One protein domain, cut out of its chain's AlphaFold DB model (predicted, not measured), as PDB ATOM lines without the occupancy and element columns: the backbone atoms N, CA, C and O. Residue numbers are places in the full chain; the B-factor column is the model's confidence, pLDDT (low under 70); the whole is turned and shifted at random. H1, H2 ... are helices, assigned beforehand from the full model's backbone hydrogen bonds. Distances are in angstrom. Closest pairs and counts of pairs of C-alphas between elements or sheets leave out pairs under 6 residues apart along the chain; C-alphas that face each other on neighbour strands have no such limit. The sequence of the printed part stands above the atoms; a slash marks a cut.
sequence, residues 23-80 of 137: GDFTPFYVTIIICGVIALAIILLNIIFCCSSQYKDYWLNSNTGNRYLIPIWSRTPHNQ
ATOM      1  N   GLY A  23      37.807 -57.336 178.418       78.75
ATOM      2  CA  GLY A  23      39.210 -57.708 178.275       78.75
ATOM      3  C   GLY A  23      40.022 -57.182 179.454       78.75
ATOM      4  O   GLY A  23      39.890 -56.020 179.840       78.75
ATOM      5  N   ASP A  24      40.843 -58.043 180.048       85.12
ATOM      6  CA  ASP A  24      41.708 -57.641 181.147       85.12
ATOM      7  C   ASP A  24      42.816 -56.709 180.625       85.12
ATOM      8  O   ASP A  24      43.724 -57.119 179.899       85.12
ATOM      9  N   PHE A  25      42.733 -55.430 180.996       88.31
ATOM     10  CA  PHE A  25      43.719 -54.402 180.648       88.31
ATOM     11  C   PHE A  25      44.802 -54.229 181.721       88.31
ATOM     12  O   PHE A  25      45.673 -53.366 181.585       88.31
ATOM     13  N   THR A  26      44.806 -55.050 182.773       90.75
ATOM     14  CA  THR A  26      45.869 -55.078 183.788       90.75
ATOM     15  C   THR A  26      47.287 -55.063 183.194       90.75
ATOM     16  O   THR A  26      48.076 -54.217 183.624       90.75
ATOM     17  N   PRO A  27      47.652 -55.880 182.178       92.12
ATOM     18  CA  PRO A  27      49.008 -55.839 181.614       92.12
ATOM     19  C   PRO A  27      49.369 -54.479 180.991       92.12
ATOM     20  O   PRO A  27      50.521 -54.049 181.050       92.12
ATOM     21  N   PHE A  28      48.390 -53.754 180.448       92.50
ATOM     22  CA  PHE A  28      48.602 -52.416 179.902       92.50
ATOM     23  C   PHE A  28      48.923 -51.402 181.010       92.50
ATOM     24  O   PHE A  28      49.903 -50.667 180.915       92.50
ATOM     25  N   TYR A  29      48.175 -51.408 182.113       94.06
ATOM     26  CA  TYR A  29      48.458 -50.503 183.231       94.06
ATOM     27  C   TYR A  29      49.775 -50.833 183.934       94.06
ATOM     28  O   TYR A  29      50.530 -49.928 184.292       94.06
ATOM     29  N   VAL A  30      50.097 -52.121 184.074       96.12
ATOM     30  CA  VAL A  30      51.364 -52.570 184.665       96.12
ATOM     31  C   VAL A  30      52.558 -52.065 183.849       96.12
ATOM     32  O   VAL A  30      53.511 -51.547 184.429       96.12
ATOM     33  N   THR A  31      52.504 -52.137 182.516       95.81
ATOM     34  CA  THR A  31      53.602 -51.637 181.666       95.81
ATOM     35  C   THR A  31      53.770 -50.121 181.758       95.81
ATOM     36  O   THR A  31      54.903 -49.651 181.871       95.81
ATOM     37  N   ILE A  32      52.672 -49.357 181.790       96.38
ATOM     38  CA  ILE A  32      52.717 -47.898 181.980       96.38
ATOM     39  C   ILE A  32      53.376 -47.545 183.312       96.38
ATOM     40  O   ILE A  32      54.234 -46.663 183.356       96.38
ATOM     41  N   ILE A  33      53.013 -48.242 184.390       96.56
ATOM     42  CA  ILE A  33      53.570 -47.987 185.722       96.56
ATOM     43  C   ILE A  33      55.065 -48.321 185.751       96.56
ATOM     44  O   ILE A  33      55.853 -47.504 186.222       96.56
ATOM     45  N   ILE A  34      55.475 -49.469 185.202       96.88
ATOM     46  CA  ILE A  34      56.894 -49.851 185.122       96.88
ATOM     47  C   ILE A  34      57.685 -48.806 184.325       96.88
ATOM     48  O   ILE A  34      58.721 -48.329 184.791       96.88
ATOM     49  N   CYS A  35      57.180 -48.405 183.157       94.88
ATOM     50  CA  CYS A  35      57.813 -47.385 182.322       94.88
ATOM     51  C   CYS A  35      57.919 -46.038 183.055       94.88
ATOM     52  O   CYS A  35      58.984 -45.422 183.064       94.88
ATOM     53  N   GLY A  36      56.851 -45.612 183.737       95.50
ATOM     54  CA  GLY A  36      56.819 -44.372 184.510       95.50
ATOM     55  C   GLY A  36      57.800 -44.370 185.681       95.50
ATOM     56  O   GLY A  36      58.504 -43.382 185.883       95.50
ATOM     57  N   VAL A  37      57.908 -45.480 186.416       96.56
ATOM     58  CA  VAL A  37      58.870 -45.626 187.520       96.56
ATOM     59  C   VAL A  37      60.307 -45.584 187.004       96.56
ATOM     60  O   VAL A  37      61.132 -44.880 187.581       96.56
ATOM     61  N   ILE A  38      60.610 -46.281 185.903       94.81
ATOM     62  CA  ILE A  38      61.945 -46.259 185.288       94.81
ATOM     63  C   ILE A  38      62.286 -44.848 184.796       94.81
ATOM     64  O   ILE A  38      63.363 -44.335 185.100       94.81
ATOM     65  N   ALA A  39      61.368 -44.190 184.083       88.25
ATOM     66  CA  ALA A  39      61.567 -42.829 183.593       88.25
ATOM     67  C   ALA A  39      61.794 -41.840 184.746       88.25
ATOM     68  O   ALA A  39      62.734 -41.046 184.708       88.25
ATOM     69  N   LEU A  40      60.986 -41.927 185.804       91.69
ATOM     70  CA  LEU A  40      61.120 -41.089 186.991       91.69
ATOM     71  C   LEU A  40      62.438 -41.354 187.728       91.69
ATOM     72  O   LEU A  40      63.108 -40.402 188.121       91.69
ATOM     73  N   ALA A  41      62.856 -42.613 187.865       89.56
ATOM     74  CA  ALA A  41      64.144 -42.960 188.462       89.56
ATOM     75  C   ALA A  41      65.316 -42.374 187.661       89.56
ATOM     76  O   ALA A  41      66.223 -41.787 188.250       89.56
ATOM     77  N   ILE A  42      65.277 -42.459 186.327       85.38
ATOM     78  CA  ILE A  42      66.294 -41.859 185.452       85.38
ATOM     79  C   ILE A  42      66.313 -40.335 185.617       85.38
ATOM     80  O   ILE A  42      67.391 -39.757 185.759       85.38
ATOM     81  N   ILE A  43      65.151 -39.676 185.652       83.75
ATOM     82  CA  ILE A  43      65.053 -38.221 185.852       83.75
ATOM     83  C   ILE A  43      65.627 -37.818 187.216       83.75
ATOM     84  O   ILE A  43      66.443 -36.899 187.287       83.75
ATOM     85  N   LEU A  44      65.253 -38.514 188.289       84.31
ATOM     86  CA  LEU A  44      65.750 -38.221 189.633       84.31
ATOM     87  C   LEU A  44      67.255 -38.452 189.751       84.31
ATOM     88  O   LEU A  44      67.946 -37.608 190.316       84.31
ATOM     89  N   LEU A  45      67.776 -39.540 189.180       81.94
ATOM     90  CA  LEU A  45      69.218 -39.775 189.117       81.94
ATOM     91  C   LEU A  45      69.914 -38.615 188.395       81.94
ATOM     92  O   LEU A  45      70.849 -38.037 188.943       81.94
ATOM     93  N   ASN A  46      69.410 -38.197 187.230       72.75
ATOM     94  CA  ASN A  46      69.954 -37.053 186.491       72.75
ATOM     95  C   ASN A  46      69.946 -35.757 187.327       72.75
ATOM     96  O   ASN A  46      70.928 -35.018 187.311       72.75
ATOM     97  N   ILE A  47      68.883 -35.489 188.093       76.12
ATOM     98  CA  ILE A  47      68.790 -34.301 188.960       76.12
ATOM     99  C   ILE A  47      69.798 -34.380 190.115       76.12
ATOM    100  O   ILE A  47      70.527 -33.420 190.358       76.12
ATOM    101  N   ILE A  48      69.881 -35.521 190.802       74.31
ATOM    102  CA  ILE A  48      70.786 -35.715 191.944       74.31
ATOM    103  C   ILE A  48      72.249 -35.574 191.505       74.31
ATOM    104  O   ILE A  48      73.019 -34.858 192.149       74.31
ATOM    105  N   PHE A  49      72.632 -36.195 190.385       64.25
ATOM    106  CA  PHE A  49      73.987 -36.071 189.848       64.25
ATOM    107  C   PHE A  49      74.298 -34.643 189.363       64.25
ATOM    108  O   PHE A  49      75.409 -34.164 189.593       64.25
ATOM    109  N   CYS A  50      73.317 -33.923 188.805       58.56
ATOM    110  CA  CYS A  50      73.450 -32.510 188.426       58.56
ATOM    111  C   CYS A  50      73.652 -31.577 189.641       58.56
ATOM    112  O   CYS A  50      74.404 -30.603 189.566       58.56
ATOM    113  N   CYS A  51      73.034 -31.887 190.785       59.44
ATOM    114  CA  CYS A  51      73.187 -31.119 192.026       59.44
ATOM    115  C   CYS A  51      74.498 -31.405 192.780       59.44
ATOM    116  O   CYS A  51      74.883 -30.615 193.645       59.44
ATOM    117  N   SER A  52      75.206 -32.496 192.467       61.25
ATOM    118  CA  SER A  52      76.513 -32.790 193.065       61.25
ATOM    119  C   SER A  52      77.602 -31.909 192.431       61.25
ATOM    120  O   SER A  52      77.949 -32.045 191.257       61.25
ATOM    121  N   SER A  53      78.143 -30.955 193.199       57.25
ATOM    122  CA  SER A  53      79.025 -29.895 192.673       57.25
ATOM    123  C   SER A  53      80.309 -30.406 192.013       57.25
ATOM    124  O   SER A  53      80.929 -29.669 191.256       57.25
ATOM    125  N   GLN A  54      80.711 -31.648 192.290       63.66
ATOM    126  CA  GLN A  54      81.942 -32.242 191.772       63.66
ATOM    127  C   GLN A  54      81.831 -32.684 190.304       63.66
ATOM    128  O   GLN A  54      82.847 -32.742 189.617       63.66
ATOM    129  N   TYR A  55      80.619 -32.952 189.804       59.62
ATOM    130  CA  TYR A  55      80.396 -33.403 188.421       59.62
ATOM    131  C   TYR A  55      79.489 -32.469 187.616       59.62
ATOM    132  O   TYR A  55      79.214 -32.735 186.448       59.62
ATOM    133  N   LYS A  56      79.043 -31.357 188.207       58.59
ATOM    134  CA  LYS A  56      78.135 -30.392 187.578       58.59
ATOM    135  C   LYS A  56      78.617 -29.942 186.194       58.59
ATOM    136  O   LYS A  56      77.826 -29.956 185.261       58.59
ATOM    137  N   ASP A  57      79.901 -29.631 186.031       61.16
ATOM    138  CA  ASP A  57      80.444 -29.184 184.738       61.16
ATOM    139  C   ASP A  57      80.434 -30.287 183.666       61.16
ATOM    140  O   ASP A  57      80.286 -29.995 182.484       61.16
ATOM    141  N   TYR A  58      80.510 -31.561 184.066       60.53
ATOM    142  CA  TYR A  58      80.375 -32.713 183.170       60.53
ATOM    143  C   TYR A  58      78.908 -33.008 182.813       60.53
ATOM    144  O   TYR A  58      78.597 -33.307 181.663       60.53
ATOM    145  N   TRP A  59      77.990 -32.899 183.781       60.03
ATOM    146  CA  TRP A  59      76.557 -33.158 183.574       60.03
ATOM    147  C   TRP A  59      75.830 -32.015 182.853       60.03
ATOM    148  O   TRP A  59      74.839 -32.257 182.168       60.03
ATOM    149  N   LEU A  60      76.319 -30.778 182.979       58.44
ATOM    150  CA  LEU A  60      75.735 -29.592 182.346       58.44
ATOM    151  C   LEU A  60      76.267 -29.360 180.920       58.44
ATOM    152  O   LEU A  60      75.631 -28.673 180.119       58.44
ATOM    153  N   ASN A  61      77.426 -29.932 180.581       57.81
ATOM    154  CA  ASN A  61      78.050 -29.740 179.281       57.81
ATOM    155  C   ASN A  61      77.522 -30.748 178.247       57.81
ATOM    156  O   ASN A  61      77.887 -31.921 178.199       57.81
ATOM    157  N   SER A  62      76.673 -30.250 177.350       56.84
ATOM    158  CA  SER A  62      76.071 -31.032 176.262       56.84
ATOM    159  C   SER A  62      77.097 -31.517 175.213       56.84
ATOM    160  O   SER A  62      76.795 -32.399 174.408       56.84
ATOM    161  N   ASN A  63      78.336 -31.004 175.233       56.31
ATOM    162  CA  ASN A  63      79.421 -31.445 174.346       56.31
ATOM    163  C   ASN A  63      80.201 -32.663 174.866       56.31
ATOM    164  O   ASN A  63      80.976 -33.236 174.109       56.31
ATOM    165  N   THR A  64      80.001 -33.086 176.121       54.00
ATOM    166  CA  THR A  64      80.800 -34.153 176.764       54.00
ATOM    167  C   THR A  64      80.072 -35.498 176.859       54.00
ATOM    168  O   THR A  64      80.516 -36.409 177.552       54.00
ATOM    169  N   GLY A  65      78.970 -35.655 176.120       55.16
ATOM    170  CA  GLY A  65      78.331 -36.956 175.904       55.16
ATOM    171  C   GLY A  65      77.290 -37.379 176.943       55.16
ATOM    172  O   GLY A  65      76.755 -38.477 176.817       55.16
ATOM    173  N   ASN A  66      76.926 -36.532 177.911       59.25
ATOM    174  CA  ASN A  66      75.857 -36.858 178.855       59.25
ATOM    175  C   ASN A  66      74.477 -36.485 178.274       59.25
ATOM    176  O   ASN A  66      74.017 -35.343 178.334       59.25
ATOM    177  N   ARG A  67      73.869 -37.455 177.580       63.84
ATOM    178  CA  ARG A  67      72.673 -37.324 176.735       63.84
ATOM    179  C   ARG A  67      71.478 -38.008 177.396       63.84
ATOM    180  O   ARG A  67      71.350 -39.216 177.247       63.84
ATOM    181  N   TYR A  68      70.555 -37.272 178.015       56.19
ATOM    182  CA  TYR A  68      69.240 -37.871 178.296       56.19
ATOM    183  C   TYR A  68      68.028 -37.101 177.779       56.19
ATOM    184  O   TYR A  68      67.090 -37.766 177.364       56.19
ATOM    185  N   LEU A  69      68.030 -35.765 177.659       51.22
ATOM    186  CA  LEU A  69      66.825 -35.061 177.162       51.22
ATOM    187  C   LEU A  69      67.060 -33.877 176.210       51.22
ATOM    188  O   LEU A  69      66.179 -33.553 175.424       51.22
ATOM    189  N   ILE A  70      68.235 -33.245 176.222       53.41
ATOM    190  CA  ILE A  70      68.433 -31.943 175.558       53.41
ATOM    191  C   ILE A  70      68.942 -32.046 174.102       53.41
ATOM    192  O   ILE A  70      68.385 -31.379 173.230       53.41
ATOM    193  N   PRO A  71      69.944 -32.879 173.750       55.81
ATOM    194  CA  PRO A  71      70.511 -32.824 172.400       55.81
ATOM    195  C   PRO A  71      69.633 -33.463 171.312       55.81
ATOM    196  O   PRO A  71      69.879 -33.207 170.142       55.81
ATOM    197  N   ILE A  72      68.619 -34.263 171.673       57.03
ATOM    198  CA  ILE A  72      67.671 -34.846 170.702       57.03
ATOM    199  C   ILE A  72      66.584 -33.835 170.298       57.03
ATOM    200  O   ILE A  72      66.068 -33.923 169.190       57.03
ATOM    201  N   TRP A  73      66.263 -32.859 171.160       55.44
ATOM    202  CA  TRP A  73      65.110 -31.970 170.960       55.44
ATOM    203  C   TRP A  73      65.443 -30.476 170.851       55.44
ATOM    204  O   TRP A  73      64.587 -29.724 170.396       55.44
ATOM    205  N   SER A  74      66.634 -30.010 171.251       57.84
ATOM    206  CA  SER A  74      66.868 -28.559 171.376       57.84
ATOM    207  C   SER A  74      68.241 -28.042 170.943       57.84
ATOM    208  O   SER A  74      68.555 -26.885 171.228       57.84
ATOM    209  N   ARG A  75      69.090 -28.843 170.287       54.09
ATOM    210  CA  ARG A  75      70.308 -28.291 169.678       54.09
ATOM    211  C   ARG A  75      70.073 -28.016 168.206       54.09
ATOM    212  O   ARG A  75      70.153 -28.908 167.371       54.09
ATOM    213  N   THR A  76      69.816 -26.747 167.916       57.06
ATOM    214  CA  THR A  76      70.027 -26.193 166.585       57.06
ATOM    215  C   THR A  76      71.471 -26.470 166.148       57.06
ATOM    216  O   THR A  76      72.389 -26.339 166.969       57.06
ATOM    217  N   PRO A  77      71.697 -26.848 164.878       57.62
ATOM    218  CA  PRO A  77      73.031 -27.172 164.360       57.62
ATOM    219  C   PRO A  77      74.038 -26.023 164.551       57.62
ATOM    220  O   PRO A  77      75.226 -26.266 164.720       57.62
ATOM    221  N   HIS A  78      73.554 -24.781 164.657       58.78
ATOM    222  CA  HIS A  78      74.339 -23.585 164.980       58.78
ATOM    223  C   HIS A  78      75.110 -23.660 166.314       58.78
ATOM    224  O   HIS A  78      76.185 -23.084 166.444       58.78
ATOM    225  N   ASN A  79      74.577 -24.357 167.324       57.09
ATOM    226  CA  ASN A  79      75.191 -24.447 168.657       57.09
ATOM    227  C   ASN A  79      76.043 -25.707 168.844       57.09
ATOM    228  O   ASN A  79      76.441 -26.036 169.969       57.09
ATOM    229  N   GLN A  80      76.291 -26.445 167.763       60.66
ATOM    230  CA  GLN A  80      77.275 -27.511 167.774       60.66
ATOM    231  C   GLN A  80      78.661 -26.868 167.665       60.66
ATOM    232  O   GLN A  80      78.856 -25.999 166.813       60.66
TER     233      GLN A  80
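Overview. This is residues 23 to 80 of the 137 residues of an uncharacterized protein of Ephemera danica (UniProt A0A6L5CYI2). One long helix, H1, sticks out with its residues 26 to 41 as a free arm; past residue 51 of H1 the backbone turns a corner into the very short helix H2, and a winding stretch with no named element, residues 61 to 80, follows. The printed part has 58 residues, with two named helices in the order H1, H2 and no named strand: all helix. It is extended, with a radius of gyration of the C-alphas of 16.2 A, and flat, spanning 50 by 29 by 12 A.

Arrangement. H1, residues 26 to 51, and H2, residues 56 to 60, touch only at the corner by their tight link; the closest C-alphas, of Cys 50 and Lys 56, are 5.2 A apart. H1 touches H2 with residues 49 to 50 alone. In H1 and H2 every O i to N i+4 pair is within hydrogen-bond range.

Along the chain. H1 runs 37.3 A from C-alpha 26 at (45.869, -55.078, 183.788) to C-alpha 51 at (73.187, -31.119, 192.026). H2 measures 5.8 A and ends with C-alpha 60 at (75.735, -29.592, 182.346).

Size, cuts and confidence. The two C-alphas farthest apart, of Gly 23 and Gln 54, are 51.5 A apart. The printed part has no cut. Residues 49 to 80 have pLDDT under 70.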